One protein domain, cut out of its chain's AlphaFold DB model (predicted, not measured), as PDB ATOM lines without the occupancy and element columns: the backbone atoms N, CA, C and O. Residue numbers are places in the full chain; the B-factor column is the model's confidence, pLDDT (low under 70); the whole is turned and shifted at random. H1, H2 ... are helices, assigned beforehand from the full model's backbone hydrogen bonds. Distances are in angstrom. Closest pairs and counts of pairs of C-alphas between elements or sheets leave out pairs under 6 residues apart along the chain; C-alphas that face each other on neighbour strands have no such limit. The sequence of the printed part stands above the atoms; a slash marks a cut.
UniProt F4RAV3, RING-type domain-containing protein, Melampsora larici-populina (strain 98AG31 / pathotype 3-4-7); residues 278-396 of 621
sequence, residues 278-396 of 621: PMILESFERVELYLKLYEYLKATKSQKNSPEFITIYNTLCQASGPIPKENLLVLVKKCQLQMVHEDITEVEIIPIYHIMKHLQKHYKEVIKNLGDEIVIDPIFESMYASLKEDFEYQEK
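What this domain is: This is residues 278 to 396 of the 621 residues of the protein "RING-type domain-containing protein" of Melampsora larici-populina (strain 98AG31 / pathotype 3-4-7) (UniProt F4RAV3). Three helices, H2, H3 and H4, make an up-and-down bundle with H4 near the middle of the domain, and the long H1 lies side by side with H4. H6 packs across H4 nearly at right angles and makes a corner with H3, whose residues 336 to 339 meet residues 380 to 383 of H6; the short H5 turns off at the end of H4, and the short H7 trails after H6. The printed part has 119 residues with seven named helices, H1 to H7 in order, and no named strand; its class is all helix. It is compact, with a radius of gyration of the C-alphas of 13.8 A, and rounded, with spans of 35 by 33 by 32 A.

How they stand to each other: H1, residues 278 to 299, touches H4, residues 346 to 362, at a shallow tilt of 7 degrees, opposite ways; their closest C-alphas, of Leu 293 and Pro 351, are 6.0 A apart. H2, residues 307 to 318, and H3, residues 325 to 339, form a helical hairpin at 31 degrees, closest at the C-alphas of Ile 312 and Leu 331, 6.4 A apart. H3 and H4 form another at 30 degrees, closest at the C-alphas of Met 339 and Ile 349, 5.8 A apart. H2 is close to H4 but not clearly touching, with the C-alphas of Phe 309 and Glu 348 closest at 6.8 A. H5, residues 364 to 370, only just touches H3, with 3 pairs of C-alphas within 8 A; Leu 329 and Leu 370 are closest at 7.2 A, and the two are about perpendicular at 86 degrees. H6, residues 378 to 390, touches H3 with residues 380 to 383 alone, about perpendicular at 83 degrees, the C-alphas of Gln 336 and Phe 380 closest at 6.3 A. H6 only just touches H4, with 3 pairs of C-alphas within 8 A, at 90 degrees; Tyr 353 and Tyr 384 are closest at 7.0 A. H7, residues 392 to 396, touches no helix. Every O i to N i+4 pair is within hydrogen-bond range in H1, H2, H3, H5, H6 and H7; in H4 it is 12 of 13.

Where its parts are: H1 begins at C-alpha 278 (22.664, 8.717, -45.173) and is 31.2 A long. H2 measures 16.0 A, H3 21.1 A and H4 24.6 A, H4 beginning at C-alpha 346 (37.358, -18.800, -43.364). H5, H6 and H7 measure 9.8 A, 18.4 A and 6.9 A, and H7 ends at C-alpha 396 (24.516, -8.023, -59.333).

The domain as a whole: The two C-alphas farthest apart, of Lys 301 and Asp 372, are 38.6 A apart. The printed part has no cut and no long link. The mean pLDDT of the printed part is 92.5, and residues 302 to 303 are under 70.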
ATOM      1  N   PRO A 278      21.628   9.732 -45.017       92.25
ATOM      2  CA  PRO A 278      22.664   8.717 -45.173       92.25
ATOM      3  C   PRO A 278      23.072   8.069 -43.849       92.25
ATOM      4  O   PRO A 278      23.492   6.914 -43.835       92.25
ATOM      5  N   MET A 279      22.935   8.793 -42.733       92.38
ATOM      6  CA  MET A 279      23.263   8.296 -41.400       92.38
ATOM      7  C   MET A 279      22.229   7.282 -40.905       92.38
ATOM      8  O   MET A 279      22.592   6.239 -40.359       92.38
ATOM      9  N   ILE A 280      20.941   7.567 -41.120       94.88
ATOM     10  CA  ILE A 280      19.857   6.645 -40.767       94.88
ATOM     11  C   ILE A 280      19.926   5.412 -41.671       94.88
ATOM     12  O   ILE A 280      19.849   4.287 -41.180       94.88
ATOM     13  N   LEU A 281      20.143   5.602 -42.975       94.50
ATOM     14  CA  LEU A 281      20.297   4.495 -43.917       94.50
ATOM     15  C   LEU A 281      21.463   3.577 -43.530       94.50
ATOM     16  O   LEU A 281      21.280   2.365 -43.427       94.50
ATOM     17  N   GLU A 282      22.639   4.149 -43.251       95.19
ATOM     18  CA  GLU A 282      23.807   3.384 -42.805       95.19
ATOM     19  C   GLU A 282      23.505   2.577 -41.544       95.19
ATOM     20  O   GLU A 282      23.877   1.408 -41.471       95.19
ATOM     21  N   SER A 283      22.797   3.160 -40.576       94.75
ATOM     22  CA  SER A 283      22.472   2.469 -39.330       94.75
ATOM     23  C   SER A 283      21.592   1.234 -39.555       94.75
ATOM     24  O   SER A 283      21.845   0.192 -38.952       94.75
ATOM     25  N   PHE A 284      20.605   1.309 -40.454       95.06
ATOM     26  CA  PHE A 284      19.730   0.182 -40.770       95.06
ATOM     27  C   PHE A 284      20.484  -0.886 -41.549       95.06
ATOM     28  O   PHE A 284      20.394  -2.066 -41.217       95.06
ATOM     29  N   GLU A 285      21.289  -0.489 -42.536       94.75
ATOM     30  CA  GLU A 285      22.126  -1.435 -43.276       94.75
ATOM     31  C   GLU A 285      23.178  -2.096 -42.375       94.75
ATOM     32  O   GLU A 285      23.523  -3.260 -42.582       94.75
ATOM     33  N   ARG A 286      23.622  -1.411 -41.315       95.56
ATOM     34  CA  ARG A 286      24.479  -1.996 -40.285       95.56
ATOM     35  C   ARG A 286      23.739  -3.046 -39.454       95.56
ATOM     36  O   ARG A 286      24.306  -4.106 -39.207       95.56
ATOM     37  N   VAL A 287      22.489  -2.801 -39.050       95.12
ATOM     38  CA  VAL A 287      21.656  -3.815 -38.368       95.12
ATOM     39  C   VAL A 287      21.447  -5.043 -39.256       95.12
ATOM     40  O   VAL A 287      21.616  -6.169 -38.791       95.12
ATOM     41  N   GLU A 288      21.167  -4.840 -40.544       94.25
ATOM     42  CA  GLU A 288      21.062  -5.923 -41.529       94.25
ATOM     43  C   GLU A 288      22.354  -6.730 -41.649       94.25
ATOM     44  O   GLU A 288      22.332  -7.961 -41.651       94.25
ATOM     45  N   LEU A 289      23.501  -6.047 -41.723       95.69
ATOM     46  CA  LEU A 289      24.802  -6.704 -41.696       95.69
ATOM     47  C   LEU A 289      24.934  -7.566 -40.436       95.69
ATOM     48  O   LEU A 289      25.290  -8.735 -40.539       95.69
ATOM     49  N   TYR A 290      24.600  -7.033 -39.263       93.81
ATOM     50  CA  TYR A 290      24.683  -7.775 -38.006       93.81
ATOM     51  C   TYR A 290      23.849  -9.047 -37.981       93.81
ATOM     52  O   TYR A 290      24.350 -10.083 -37.547       93.81
ATOM     53  N   LEU A 291      22.605  -8.982 -38.450       91.25
ATOM     54  CA  LEU A 291      21.734 -10.153 -38.529       91.25
ATOM     55  C   LEU A 291      22.347 -11.232 -39.431       91.25
ATOM     56  O   LEU A 291      22.391 -12.404 -39.054       91.25
ATOM     57  N   LYS A 292      22.917 -10.836 -40.574       93.25
ATOM     58  CA  LYS A 292      23.603 -11.762 -41.491       93.25
ATOM     59  C   LYS A 292      24.847 -12.384 -40.871       93.25
ATOM     60  O   LYS A 292      25.040 -13.592 -40.985       93.25
ATOM     61  N   LEU A 293      25.673 -11.575 -40.205       93.75
ATOM     62  CA  LEU A 293      26.861 -12.058 -39.505       93.75
ATOM     63  C   LEU A 293      26.476 -13.051 -38.406       93.75
ATOM     64  O   LEU A 293      27.094 -14.104 -38.287       93.75
ATOM     65  N   TYR A 294      25.440 -12.741 -37.626       91.25
ATOM     66  CA  TYR A 294      24.956 -13.612 -36.562       91.25
ATOM     67  C   TYR A 294      24.467 -14.965 -37.096       91.25
ATOM     68  O   TYR A 294      24.922 -16.005 -36.619       91.25
ATOM     69  N   GLU A 295      23.598 -14.972 -38.112       90.12
ATOM     70  CA  GLU A 295      23.104 -16.225 -38.698       90.12
ATOM     71  C   GLU A 295      24.232 -17.040 -39.345       90.12
ATOM     72  O   GLU A 295      24.264 -18.262 -39.211       90.12
ATOM     73  N   TYR A 296      25.217 -16.381 -39.961       92.88
ATOM     74  CA  TYR A 296      26.401 -17.046 -40.502       92.88
ATOM     75  C   TYR A 296      27.258 -17.710 -39.413       92.88
ATOM     76  O   TYR A 296      27.604 -18.890 -39.515       92.88
ATOM     77  N   LEU A 297      27.568 -16.987 -38.333       91.12
ATOM     78  CA  LEU A 297      28.352 -17.518 -37.210       91.12
ATOM     79  C   LEU A 297      27.625 -18.673 -36.505       91.12
ATOM     80  O   LEU A 297      28.243 -19.654 -36.091       91.12
ATOM     81  N   LYS A 298      26.297 -18.588 -36.409       89.94
ATOM     82  CA  LYS A 298      25.444 -19.652 -35.874       89.94
ATOM     83  C   LYS A 298      25.433 -20.888 -36.779       89.94
ATOM     84  O   LYS A 298      25.555 -22.005 -36.279       89.94
ATOM     85  N   ALA A 299      25.317 -20.707 -38.096       89.06
ATOM     86  CA  ALA A 299      25.282 -21.801 -39.069       89.06
ATOM     87  C   ALA A 299      26.614 -22.559 -39.159       89.06
ATOM     88  O   ALA A 299      26.625 -23.783 -39.285       89.06
ATOM     89  N   THR A 300      27.734 -21.847 -39.045       88.75
ATOM     90  CA  THR A 300      29.082 -22.431 -39.117       88.75
ATOM     91  C   THR A 300      29.497 -23.179 -37.851       88.75
ATOM     92  O   THR A 300      30.515 -23.868 -37.867       88.75
ATOM     93  N   LYS A 301      28.714 -23.095 -36.758       83.06
ATOM     94  CA  LYS A 301      28.995 -23.744 -35.461       83.06
ATOM     95  C   LYS A 301      30.450 -23.555 -35.005       83.06
ATOM     96  O   LYS A 301      31.038 -24.471 -34.426       83.06
ATOM     97  N   SER A 302      31.027 -22.385 -35.296       69.62
ATOM     98  CA  SER A 302      32.402 -22.036 -34.931       69.62
ATOM     99  C   SER A 302      32.636 -22.357 -33.459       69.62
ATOM    100  O   SER A 302      31.962 -21.814 -32.583       69.62
ATOM    101  N   GLN A 303      33.555 -23.289 -33.181       65.44
ATOM    102  CA  GLN A 303      33.754 -23.760 -31.814       65.44
ATOM    103  C   GLN A 303      34.371 -22.681 -30.921       65.44
ATOM    104  O   GLN A 303      34.095 -22.721 -29.725       65.44
ATOM    105  N   LYS A 304      35.131 -21.713 -31.468       86.94
ATOM    106  CA  LYS A 304      35.572 -20.477 -30.793       86.94
ATOM    107  C   LYS A 304      35.974 -19.426 -31.827       86.94
ATOM    108  O   LYS A 304      36.899 -19.668 -32.592       86.94
ATOM    109  N   ASN A 305      35.341 -18.257 -31.780       89.94
ATOM    110  CA  ASN A 305      35.841 -17.083 -32.491       89.94
ATOM    111  C   ASN A 305      37.058 -16.492 -31.755       89.94
ATOM    112  O   ASN A 305      37.113 -16.519 -30.519       89.94
ATOM    113  N   SER A 306      38.000 -15.928 -32.501       94.00
ATOM    114  CA  SER A 306      39.183 -15.247 -32.001       94.00
ATOM    115  C   SER A 306      38.801 -14.003 -31.184       94.00
ATOM    116  O   SER A 306      37.807 -13.322 -31.484       94.00
ATOM    117  N   PRO A 307      39.567 -13.669 -30.129       94.38
ATOM    118  CA  PRO A 307      39.369 -12.436 -29.365       94.38
ATOM    119  C   PRO A 307      39.396 -11.172 -30.237       94.38
ATOM    120  O   PRO A 307      38.658 -10.212 -29.986       94.38
ATOM    121  N   GLU A 308      40.225 -11.171 -31.276       95.50
ATOM    122  CA  GLU A 308      40.385 -10.091 -32.241       95.50
ATOM    123  C   GLU A 308      39.117  -9.911 -33.079       95.50
ATOM    124  O   GLU A 308      38.594  -8.794 -33.159       95.50
ATOM    125  N   PHE A 309      38.552 -11.001 -33.614       95.25
ATOM    126  CA  PHE A 309      37.273 -10.958 -34.321       95.25
ATOM    127  C   PHE A 309      36.140 -10.456 -33.421       95.25
ATOM    128  O   PHE A 309      35.397  -9.551 -33.805       95.25
ATOM    129  N   ILE A 310      36.035 -10.976 -32.192       92.88
ATOM    130  CA  ILE A 310      35.028 -10.527 -31.215       92.88
ATOM    131  C   ILE A 310      35.178  -9.024 -30.945       92.88
ATOM    132  O   ILE A 310      34.187  -8.301 -30.841       92.88
ATOM    133  N   THR A 311      36.414  -8.528 -30.870       94.81
ATOM    134  CA  THR A 311      36.696  -7.102 -30.688       94.81
ATOM    135  C   THR A 311      36.226  -6.275 -31.883       94.81
ATOM    136  O   THR A 311      35.592  -5.239 -31.675       94.81
ATOM    137  N   ILE A 312      36.493  -6.710 -33.117       95.88
ATOM    138  CA  ILE A 312      36.013  -6.050 -34.345       95.88
ATOM    139  C   ILE A 312      34.481  -6.014 -34.357       95.88
ATOM    140  O   ILE A 312      33.885  -4.939 -34.461       95.88
ATOM    141  N   TYR A 313      33.852  -7.174 -34.161       94.06
ATOM    142  CA  TYR A 313      32.402  -7.334 -34.143       94.06
ATOM    143  C   TYR A 313      31.740  -6.446 -33.085       94.06
ATOM    144  O   TYR A 313      30.755  -5.770 -33.371       94.06
ATOM    145  N   ASN A 314      32.282  -6.394 -31.867       90.81
ATOM    146  CA  ASN A 314      31.733  -5.560 -30.799       90.81
ATOM    147  C   ASN A 314      31.965  -4.068 -31.045       90.81
ATOM    148  O   ASN A 314      31.085  -3.268 -30.741       90.81
ATOM    149  N   THR A 315      33.112  -3.688 -31.618       92.56
ATOM    150  CA  THR A 315      33.424  -2.281 -31.926       92.56
ATOM    151  C   THR A 315      32.422  -1.710 -32.929       92.56
ATOM    152  O   THR A 315      31.879  -0.632 -32.702       92.56
ATOM    153  N   LEU A 316      32.121  -2.448 -34.002       93.75
ATOM    154  CA  LEU A 316      31.127  -2.031 -34.995       93.75
ATOM    155  C   LEU A 316      29.710  -1.909 -34.378       93.75
ATOM    156  O   LEU A 316      28.919  -1.070 -34.816       93.75
ATOM    157  N   CYS A 317      29.416  -2.700 -33.340       89.81
ATOM    158  CA  CYS A 317      28.085  -2.827 -32.741       89.81
ATOM    159  C   CYS A 317      27.857  -1.653 -31.801       89.81
ATOM    160  O   CYS A 317      26.842  -0.972 -31.865       89.81
ATOM    161  N   GLN A 318      28.866  -1.384 -30.973       89.31
ATOM    162  CA  GLN A 318      28.842  -0.364 -29.935       89.31
ATOM    163  C   GLN A 318      29.009   1.057 -30.470       89.31
ATOM    164  O   GLN A 318      28.655   2.008 -29.774       89.31
ATOM    165  N   ALA A 319      29.542   1.226 -31.680       88.94
ATOM    166  CA  ALA A 319      29.714   2.543 -32.265       88.94
ATOM    167  C   ALA A 319      28.353   3.174 -32.605       88.94
ATOM    168  O   ALA A 319      27.611   2.679 -33.452       88.94
ATOM    169  N   SER A 320      28.021   4.304 -31.983       85.31
ATOM    170  CA  SER A 320      26.861   5.108 -32.387       85.31
ATOM    171  C   SER A 320      26.998   5.572 -33.842       85.31
ATOM    172  O   SER A 320      28.113   5.787 -34.314       85.31
ATOM    173  N   GLY A 321      25.884   5.744 -34.559       82.44
ATOM    174  CA  GLY A 321      25.890   6.359 -35.889       82.44
ATOM    175  C   GLY A 321      26.032   7.891 -35.812       82.44
ATOM    176  O   GLY A 321      25.358   8.507 -34.978       82.44
ATOM    177  N   PRO A 322      26.887   8.526 -36.639       88.06
ATOM    178  CA  PRO A 322      27.907   7.925 -37.499       88.06
ATOM    179  C   PRO A 322      29.153   7.537 -36.681       88.06
ATOM    180  O   PRO A 322      29.436   8.150 -35.650       88.06
ATOM    181  N   ILE A 323      29.921   6.543 -37.145       92.19
ATOM    182  CA  ILE A 323      31.143   6.112 -36.446       92.19
ATOM    183  C   ILE A 323      32.169   7.265 -36.464       92.19
ATOM    184  O   ILE A 323      32.522   7.730 -37.554       92.19
ATOM    185  N   PRO A 324      32.682   7.722 -35.302       91.19
ATOM    186  CA  PRO A 324      33.722   8.750 -35.252       91.19
ATOM    187  C   PRO A 324      34.959   8.351 -36.065       91.19
ATOM    188  O   PRO A 324      35.329   7.175 -36.088       91.19
ATOM    189  N   LYS A 325      35.625   9.320 -36.710       91.56
ATOM    190  CA  LYS A 325      36.758   9.068 -37.623       91.56
ATOM    191  C   LYS A 325      37.862   8.241 -36.955       91.56
ATOM    192  O   LYS A 325      38.407   7.330 -37.572       91.56
ATOM    193  N   GLU A 326      38.176   8.544 -35.702       91.19
ATOM    194  CA  GLU A 326      39.221   7.883 -34.921       91.19
ATOM    195  C   GLU A 326      38.874   6.408 -34.684       91.19
ATOM    196  O   GLU A 326      39.701   5.521 -34.905       91.19
ATOM    197  N   ASN A 327      37.620   6.138 -34.315       92.31
ATOM    198  CA  ASN A 327      37.120   4.785 -34.077       92.31
ATOM    199  C   ASN A 327      37.014   3.990 -35.383       92.31
ATOM    200  O   ASN A 327      37.338   2.803 -35.410       92.31
ATOM    201  N   LEU A 328      36.636   4.652 -36.480       94.19
ATOM    202  CA  LEU A 328      36.615   4.060 -37.811       94.19
ATOM    203  C   LEU A 328      38.022   3.648 -38.266       94.19
ATOM    204  O   LEU A 328      38.196   2.530 -38.742       94.19
ATOM    205  N   LEU A 329      39.031   4.507 -38.086       92.50
ATOM    206  CA  LEU A 329      40.424   4.194 -38.422       92.50
ATOM    207  C   LEU A 329      40.927   2.970 -37.649       92.50
ATOM    208  O   LEU A 329      41.538   2.072 -38.233       92.50
ATOM    209  N   VAL A 330      40.653   2.913 -36.343       93.69
ATOM    210  CA  VAL A 330      41.017   1.763 -35.504       93.69
ATOM    211  C   VAL A 330      40.310   0.494 -35.981       93.69
ATOM    212  O   VAL A 330      40.943  -0.557 -36.067       93.69
ATOM    213  N   LEU A 331      39.017   0.581 -36.308       96.06
ATOM    214  CA  LEU A 331      38.236  -0.552 -36.794       96.06
ATOM    215  C   LEU A 331      38.769  -1.074 -38.136       96.06
ATOM    216  O   LEU A 331      39.014  -2.271 -38.259       96.06
ATOM    217  N   VAL A 332      39.026  -0.185 -39.099       95.94
ATOM    218  CA  VAL A 332      39.592  -0.539 -40.411       95.94
ATOM    219  C   VAL A 332      40.954  -1.218 -40.257       95.94
ATOM    220  O   VAL A 332      41.161  -2.291 -40.821       95.94
ATOM    221  N   LYS A 333      41.855  -0.656 -39.438       94.44
ATOM    222  CA  LYS A 333      43.175  -1.254 -39.174       94.44
ATOM    223  C   LYS A 333      43.060  -2.648 -38.556       94.44
ATOM    224  O   LYS A 333      43.780  -3.554 -38.963       94.44
ATOM    225  N   LYS A 334      42.144  -2.844 -37.602       96.25
ATOM    226  CA  LYS A 334      41.905  -4.165 -36.996       96.25
ATOM    227  C   LYS A 334      41.385  -5.177 -38.014       96.25
ATOM    228  O   LYS A 334      41.878  -6.296 -38.028       96.25
ATOM    229  N   CYS A 335      40.444  -4.788 -38.872       97.12
ATOM    230  CA  CYS A 335      39.954  -5.663 -39.936       97.12
ATOM    231  C   CYS A 335      41.078  -6.085 -40.890       97.12
ATOM    232  O   CYS A 335      41.204  -7.267 -41.186       97.12
ATOM    233  N   GLN A 336      41.915  -5.139 -41.328       95.38
ATOM    234  CA  GLN A 336      43.046  -5.426 -42.216       95.38
ATOM    235  C   GLN A 336      44.043  -6.395 -41.582       95.38
ATOM    236  O   GLN A 336      44.371  -7.410 -42.191       95.38
ATOM    237  N   LEU A 337      44.474  -6.108 -40.349       95.06
ATOM    238  CA  LEU A 337      45.413  -6.954 -39.609       95.06
ATOM    239  C   LEU A 337      44.856  -8.358 -39.372       95.06
ATOM    240  O   LEU A 337      45.585  -9.331 -39.522       95.06
ATOM    241  N   GLN A 338      43.572  -8.466 -39.027       96.06
ATOM    242  CA  GLN A 338      42.952  -9.762 -38.784       96.06
ATOM    243  C   GLN A 338      42.856 -10.579 -40.075       96.06
ATOM    244  O   GLN A 338      43.177 -11.760 -40.055       96.06
ATOM    245  N   MET A 339      42.491  -9.963 -41.207       96.12
ATOM    246  CA  MET A 339      42.407 -10.672 -42.492       96.12
ATOM    247  C   MET A 339      43.741 -11.270 -42.946       96.12
ATOM    248  O   MET A 339      43.712 -12.304 -43.598       96.12
ATOM    249  N   VAL A 340      44.884 -10.664 -42.612       95.88
ATOM    250  CA  VAL A 340      46.216 -11.182 -42.992       95.88
ATOM    251  C   VAL A 340      46.848 -12.087 -41.934       95.88
ATOM    252  O   VAL A 340      47.975 -12.546 -42.113       95.88
ATOM    253  N   HIS A 341      46.164 -12.332 -40.815       95.12
ATOM    254  CA  HIS A 341      46.691 -13.168 -39.743       95.12
ATOM    255  C   HIS A 341      46.771 -14.635 -40.193       95.12
ATOM    256  O   HIS A 341      45.777 -15.190 -40.650       95.12
ATOM    257  N   GLU A 342      47.928 -15.286 -40.025       91.88
ATOM    258  CA  GLU A 342      48.183 -16.646 -40.545       91.88
ATOM    259  C   GLU A 342      47.177 -17.694 -40.035       91.88
ATOM    260  O   GLU A 342      46.795 -18.600 -40.772       91.88
ATOM    261  N   ASP A 343      46.710 -17.541 -38.793       92.94
ATOM    262  CA  ASP A 343      45.769 -18.472 -38.153       92.94
ATOM    263  C   ASP A 343      44.279 -18.132 -38.371       92.94
ATOM    264  O   ASP A 343      43.413 -18.722 -37.716       92.94
ATOM    265  N   ILE A 344      43.939 -17.160 -39.232       93.06
ATOM    266  CA  ILE A 344      42.532 -16.802 -39.446       93.06
ATOM    267  C   ILE A 344      41.782 -17.918 -40.186       93.06
ATOM    268  O   ILE A 344      42.228 -18.451 -41.200       93.06
ATOM    269  N   THR A 345      40.593 -18.262 -39.693       94.06
ATOM    270  CA  THR A 345      39.710 -19.226 -40.361       94.06
ATOM    271  C   THR A 345      38.822 -18.545 -41.402       94.06
ATOM    272  O   THR A 345      38.467 -17.372 -41.263       94.06
ATOM    273  N   GLU A 346      38.362 -19.299 -42.407       92.69
ATOM    274  CA  GLU A 346      37.358 -18.800 -43.364       92.69
ATOM    275  C   GLU A 346      36.077 -18.299 -42.671       92.69
ATOM    276  O   GLU A 346      35.428 -17.358 -43.128       92.69
ATOM    277  N   VAL A 347      35.750 -18.887 -41.517       93.44
ATOM    278  CA  VAL A 347      34.588 -18.508 -40.707       93.44
ATOM    279  C   VAL A 347      34.713 -17.090 -40.139       93.44
ATOM    280  O   VAL A 347      33.704 -16.447 -39.873       93.44
ATOM    281  N   GLU A 348      35.923 -16.559 -39.979       94.94
ATOM    282  CA  GLU A 348      36.135 -15.176 -39.537       94.94
ATOM    283  C   GLU A 348      36.415 -14.230 -40.700       94.94
ATOM    284  O   GLU A 348      35.948 -13.087 -40.689       94.94
ATOM    285  N   ILE A 349      37.135 -14.698 -41.725       95.94
ATOM    286  CA  ILE A 349      37.531 -13.842 -42.845       95.94
ATOM    287  C   ILE A 349      36.319 -13.316 -43.620       95.94
ATOM    288  O   ILE A 349      36.284 -12.143 -43.990       95.94
ATOM    289  N   ILE A 350      35.294 -14.155 -43.807       96.44
ATOM    290  CA  ILE A 350      34.075 -13.807 -44.543       96.44
ATOM    291  C   ILE A 350      33.304 -12.695 -43.809       96.44
ATOM    292  O   ILE A 350      33.056 -11.644 -44.410       96.44
ATOM    293  N   PRO A 351      32.972 -12.833 -42.509       96.88
ATOM    294  CA  PRO A 351      32.437 -11.738 -41.709       96.88
ATOM    295  C   PRO A 351      33.242 -10.440 -41.781       96.88
ATOM    296  O   PRO A 351      32.657  -9.374 -41.974       96.88
ATOM    297  N   ILE A 352      34.571 -10.509 -41.653       97.62
ATOM    298  CA  ILE A 352      35.421  -9.310 -41.680       97.62
ATOM    299  C   ILE A 352      35.375  -8.638 -43.052       97.62
ATOM    300  O   ILE A 352      35.282  -7.412 -43.121       97.62
ATOM    301  N   TYR A 353      35.359  -9.415 -44.136       97.81
ATOM    302  CA  TYR A 353      35.152  -8.892 -45.482       97.81
ATOM    303  C   TYR A 353      33.821  -8.137 -45.599       97.81
ATOM    304  O   TYR A 353      33.808  -6.999 -46.072       97.81
ATOM    305  N   HIS A 354      32.712  -8.698 -45.105       97.88
ATOM    306  CA  HIS A 354      31.414  -8.014 -45.143       97.88
ATOM    307  C   HIS A 354      31.381  -6.742 -44.282       97.88
ATOM    308  O   HIS A 354      30.796  -5.741 -44.702       97.88
ATOM    309  N   ILE A 355      32.052  -6.741 -43.126       98.00
ATOM    310  CA  ILE A 355      32.250  -5.532 -42.312       98.00
ATOM    311  C   ILE A 355      33.032  -4.485 -43.110       98.00
ATOM    312  O   ILE A 355      32.582  -3.349 -43.237       98.00
ATOM    313  N   MET A 356      34.167  -4.858 -43.699       97.44
ATOM    314  CA  MET A 356      34.988  -3.950 -44.503       97.44
ATOM    315  C   MET A 356      34.230  -3.384 -45.703       97.44
ATOM    316  O   MET A 356      34.306  -2.182 -45.958       97.44
ATOM    317  N   LYS A 357      33.444  -4.214 -46.392       96.88
ATOM    318  CA  LYS A 357      32.579  -3.797 -47.499       96.88
ATOM    319  C   LYS A 357      31.549  -2.755 -47.057       96.88
ATOM    320  O   LYS A 357      31.373  -1.746 -47.740       96.88
ATOM    321  N   HIS A 358      30.906  -2.956 -45.903       97.06
ATOM    322  CA  HIS A 358      29.978  -1.980 -45.316       97.06
ATOM    323  C   HIS A 358      30.677  -0.656 -45.000       97.06
ATOM    324  O   HIS A 358      30.209   0.408 -45.410       97.06
ATOM    325  N   LEU A 359      31.841  -0.713 -44.346       96.50
ATOM    326  CA  LEU A 359      32.612   0.485 -44.017       96.50
ATOM    327  C   LEU A 359      33.034   1.250 -45.282       96.50
ATOM    328  O   LEU A 359      32.856   2.463 -45.348       96.50
ATOM    329  N   GLN A 360      33.522   0.557 -46.316       94.94
ATOM    330  CA  GLN A 360      33.892   1.169 -47.598       94.94
ATOM    331  C   GLN A 360      32.707   1.810 -48.324       94.94
ATOM    332  O   GLN A 360      32.883   2.847 -48.962       94.94
ATOM    333  N   LYS A 361      31.508   1.222 -48.227       95.25
ATOM    334  CA  LYS A 361      30.292   1.768 -48.841       95.25
ATOM    335  C   LYS A 361      29.881   3.093 -48.199       95.25
ATOM    336  O   LYS A 361      29.643   4.061 -48.916       95.25
ATOM    337  N   HIS A 362      29.813   3.145 -46.870       95.31
ATOM    338  CA  HIS A 362      29.246   4.295 -46.155       95.31
ATOM    339  C   HIS A 362      30.264   5.351 -45.735       95.31
ATOM    340  O   HIS A 362      29.915   6.517 -45.580       95.31
ATOM    341  N   TYR A 363      31.528   4.966 -45.587       95.12
ATOM    342  CA  TYR A 363      32.600   5.850 -45.137       95.12
ATOM    343  C   TYR A 363      33.686   6.009 -46.205       95.12
ATOM    344  O   TYR A 363      34.846   6.253 -45.878       95.12
ATOM    345  N   LYS A 364      33.317   5.891 -47.490       93.94
ATOM    346  CA  LYS A 364      34.233   5.926 -48.642       93.94
ATOM    347  C   LYS A 364      35.210   7.100 -48.600       93.94
ATOM    348  O   LYS A 364      36.412   6.890 -48.715       93.94
ATOM    349  N   GLU A 365      34.707   8.320 -48.410       91.88
ATOM    350  CA  GLU A 365      35.545   9.527 -48.386       91.88
ATOM    351  C   GLU A 365      36.465   9.561 -47.163       91.88
ATOM    352  O   GLU A 365      37.627   9.944 -47.267       91.88
ATOM    353  N   VAL A 366      35.979   9.099 -46.005       89.12
ATOM    354  CA  VAL A 366      36.799   9.026 -44.793       89.12
ATOM    355  C   VAL A 366      37.911   7.999 -44.979       89.12
ATOM    356  O   VAL A 366      39.066   8.324 -44.746       89.12
ATOM    357  N   ILE A 367      37.593   6.801 -45.470       90.75
ATOM    358  CA  ILE A 367      38.569   5.733 -45.726       90.75
ATOM    359  C   ILE A 367      39.578   6.150 -46.798       90.75
ATOM    360  O   ILE A 367      40.767   5.904 -46.631       90.75
ATOM    361  N   LYS A 368      39.136   6.837 -47.856       90.56
ATOM    362  CA  LYS A 368      40.027   7.390 -48.884       90.56
ATOM    363  C   LYS A 368      41.030   8.377 -48.284       90.56
ATOM    364  O   LYS A 368      42.215   8.274 -48.570       90.56
ATOM    365  N   ASN A 369      40.573   9.275 -47.412       87.31
ATOM    366  CA  ASN A 369      41.441  10.236 -46.722       87.31
ATOM    367  C   ASN A 369      42.343   9.578 -45.666       87.31
ATOM    368  O   ASN A 369      43.378  10.131 -45.314       87.31
ATOM    369  N   LEU A 370      41.953   8.413 -45.147       83.19
ATOM    370  CA  LEU A 370      42.785   7.605 -44.257       83.19
ATOM    371  C   LEU A 370      43.838   6.788 -45.016       83.19
ATOM    372  O   LEU A 370      44.735   6.256 -44.371       83.19
ATOM    373  N   GLY A 371      43.759   6.686 -46.350       77.12
ATOM    374  CA  GLY A 371      44.712   5.934 -47.172       77.12
ATOM    375  C   GLY A 371      46.165   6.377 -46.982       77.12
ATOM    376  O   GLY A 371      47.058   5.540 -46.992       77.12
ATOM    377  N   ASP A 372      46.397   7.658 -46.685       80.69
ATOM    378  CA  ASP A 372      47.738   8.177 -46.378       80.69
ATOM    379  C   ASP A 372      48.251   7.720 -44.992       80.69
ATOM    380  O   ASP A 372      49.455   7.677 -44.744       80.69
ATOM    381  N   GLU A 373      47.349   7.362 -44.070       81.75
ATOM    382  CA  GLU A 373      47.650   6.922 -42.696       81.75
ATOM    383  C   GLU A 373      47.620   5.390 -42.519       81.75
ATOM    384  O   GLU A 373      47.972   4.860 -41.450       81.75
ATOM    385  N   ILE A 374      47.141   4.672 -43.537       81.50
ATOM    386  CA  ILE A 374      46.984   3.223 -43.556       81.50
ATOM    387  C   ILE A 374      47.944   2.669 -44.604       81.50
ATOM    388  O   ILE A 374      47.676   2.716 -45.799       81.50
ATOM    389  N   VAL A 375      49.056   2.095 -44.147       79.50
ATOM    390  CA  VAL A 375      49.903   1.277 -45.019       79.50
ATOM    391  C   VAL A 375      49.108   0.026 -45.369       79.50
ATOM    392  O   VAL A 375      48.864  -0.810 -44.499       79.50
ATOM    393  N   ILE A 376      48.649  -0.062 -46.616       83.12
ATOM    394  CA  ILE A 376      47.893  -1.220 -47.081       83.12
ATOM    395  C   ILE A 376      48.882  -2.355 -47.347       83.12
ATOM    396  O   ILE A 376      49.801  -2.222 -48.154       83.12
ATOM    397  N   ASP A 377      48.707  -3.460 -46.627       90.25
ATOM    398  CA  ASP A 377      49.476  -4.680 -46.847       90.25
ATOM    399  C   ASP A 377      49.087  -5.293 -48.213       90.25
ATOM    400  O   ASP A 377      47.897  -5.526 -48.447       90.25
ATOM    401  N   PRO A 378      50.036  -5.582 -49.125       94.56
ATOM    402  CA  PRO A 378      49.731  -6.227 -50.405       94.56
ATOM    403  C   PRO A 378      48.996  -7.569 -50.263       94.56
ATOM    404  O   PRO A 378      48.188  -7.933 -51.119       94.56
ATOM    405  N   ILE A 379      49.242  -8.302 -49.171       94.06
ATOM    406  CA  ILE A 379      48.544  -9.551 -48.851       94.06
ATOM    407  C   ILE A 379      47.069  -9.254 -48.573       94.06
ATOM    408  O   ILE A 379      46.194  -9.933 -49.111       94.06
ATOM    409  N   PHE A 380      46.779  -8.195 -47.808       94.56
ATOM    410  CA  PHE A 380      45.406  -7.754 -47.566       94.56
ATOM    411  C   PHE A 380      44.695  -7.408 -48.878       94.56
ATOM    412  O   PHE A 380      43.567  -7.853 -49.081       94.56
ATOM    413  N   GLU A 381      45.332  -6.650 -49.779       94.44
ATOM    414  CA  GLU A 381      44.720  -6.289 -51.067       94.44
ATOM    415  C   GLU A 381      44.388  -7.523 -51.901       94.44
ATOM    416  O   GLU A 381      43.277  -7.627 -52.422       94.44
ATOM    417  N   SER A 382      45.317  -8.478 -51.975       96.06
ATOM    418  CA  SER A 382      45.113  -9.733 -52.696       96.06
ATOM    419  C   SER A 382      43.953 -10.543 -52.110       96.06
ATOM    420  O   SER A 382      43.107 -11.035 -52.856       96.06
ATOM    421  N   MET A 383      43.882 -10.673 -50.781       96.00
ATOM    422  CA  MET A 383      42.819 -11.423 -50.104       96.00
ATOM    423  C   MET A 383      41.462 -10.728 -50.236       96.00
ATOM    424  O   MET A 383      40.457 -11.373 -50.532       96.00
ATOM    425  N   TYR A 384      41.424  -9.405 -50.072       96.19
ATOM    426  CA  TYR A 384      40.206  -8.620 -50.247       96.19
ATOM    427  C   TYR A 384      39.705  -8.668 -51.694       96.19
ATOM    428  O   TYR A 384      38.505  -8.807 -51.912       96.19
ATOM    429  N   ALA A 385      40.601  -8.580 -52.683       96.75
ATOM    430  CA  ALA A 385      40.250  -8.692 -54.096       96.75
ATOM    431  C   ALA A 385      39.677 -10.075 -54.434       96.75
ATOM    432  O   ALA A 385      38.636 -10.147 -55.081       96.75
ATOM    433  N   SER A 386      40.297 -11.146 -53.930       96.56
ATOM    434  CA  SER A 386      39.805 -12.516 -54.113       96.56
ATOM    435  C   SER A 386      38.413 -12.716 -53.499       96.56
ATOM    436  O   SER A 386      37.513 -13.208 -54.174       96.56
ATOM    437  N   LEU A 387      38.178 -12.248 -52.266       96.62
ATOM    438  CA  LEU A 387      36.843 -12.303 -51.653       96.62
ATOM    439  C   LEU A 387      35.832 -11.411 -52.386       96.62
ATOM    440  O   LEU A 387      34.654 -11.743 -52.497       96.62
ATOM    441  N   LYS A 388      36.275 -10.266 -52.909       96.94
ATOM    442  CA  LYS A 388      35.414  -9.384 -53.697       96.94
ATOM    443  C   LYS A 388      34.927 -10.059 -54.976       96.94
ATOM    444  O   LYS A 388      33.748  -9.924 -55.289       96.94
ATOM    445  N   GLU A 389      35.808 -10.764 -55.677       96.25
ATOM    446  CA  GLU A 389      35.466 -11.579 -56.845       96.25
ATOM    447  C   GLU A 389      34.494 -12.701 -56.458       96.25
ATOM    448  O   GLU A 389      33.408 -12.800 -57.029       96.25
ATOM    449  N   ASP A 390      34.809 -13.442 -55.393       95.44
ATOM    450  CA  ASP A 390      33.981 -14.536 -54.872       95.44
ATOM    451  C   ASP A 390      32.548 -14.121 -54.517       95.44
ATOM    452  O   ASP A 390      31.639 -14.942 -54.597       95.44
ATOM    453  N   PHE A 391      32.336 -12.865 -54.116       96.75
ATOM    454  CA  PHE A 391      31.032 -12.321 -53.735       96.75
ATOM    455  C   PHE A 391      30.483 -11.287 -54.734       96.75
ATOM    456  O   PHE A 391      29.509 -10.593 -54.418       96.75
ATOM    457  N   GLU A 392      31.057 -11.164 -55.938       96.44
ATOM    458  CA  GLU A 392      30.607 -10.178 -56.932       96.44
ATOM    459  C   GLU A 392      29.140 -10.414 -57.326       96.44
ATOM    460  O   GLU A 392      28.364  -9.461 -57.477       96.44
ATOM    461  N   TYR A 393      28.726 -11.685 -57.404       96.88
ATOM    462  CA  TYR A 393      27.354 -12.074 -57.732       96.88
ATOM    463  C   TYR A 393      26.319 -11.373 -56.842       96.88
ATOM    464  O   TYR A 393      25.248 -11.003 -57.329       96.88
ATOM    465  N   GLN A 394      26.639 -11.135 -55.563       96.44
ATOM    466  CA  GLN A 394      25.723 -10.509 -54.612       96.44
ATOM    467  C   GLN A 394      25.331  -9.106 -55.065       96.44
ATOM    468  O   GLN A 394      24.155  -8.761 -55.042       96.44
ATOM    469  N   GLU A 395      26.288  -8.300 -55.528       94.62
ATOM    470  CA  GLU A 395      26.016  -6.932 -55.987       94.62
ATOM    471  C   GLU A 395      25.140  -6.922 -57.236       94.62
ATOM    472  O   GLU A 395      24.275  -6.058 -57.386       94.62
ATOM    473  N   LYS A 396      25.324  -7.910 -58.119       96.75
ATOM    474  CA  LYS A 396      24.516  -8.023 -59.333       96.75
ATOM    475  C   LYS A 396      23.074  -8.365 -59.003       96.75
ATOM    476  O   LYS A 396      22.179  -7.775 -59.601       96.75
TER     477      LYS A 396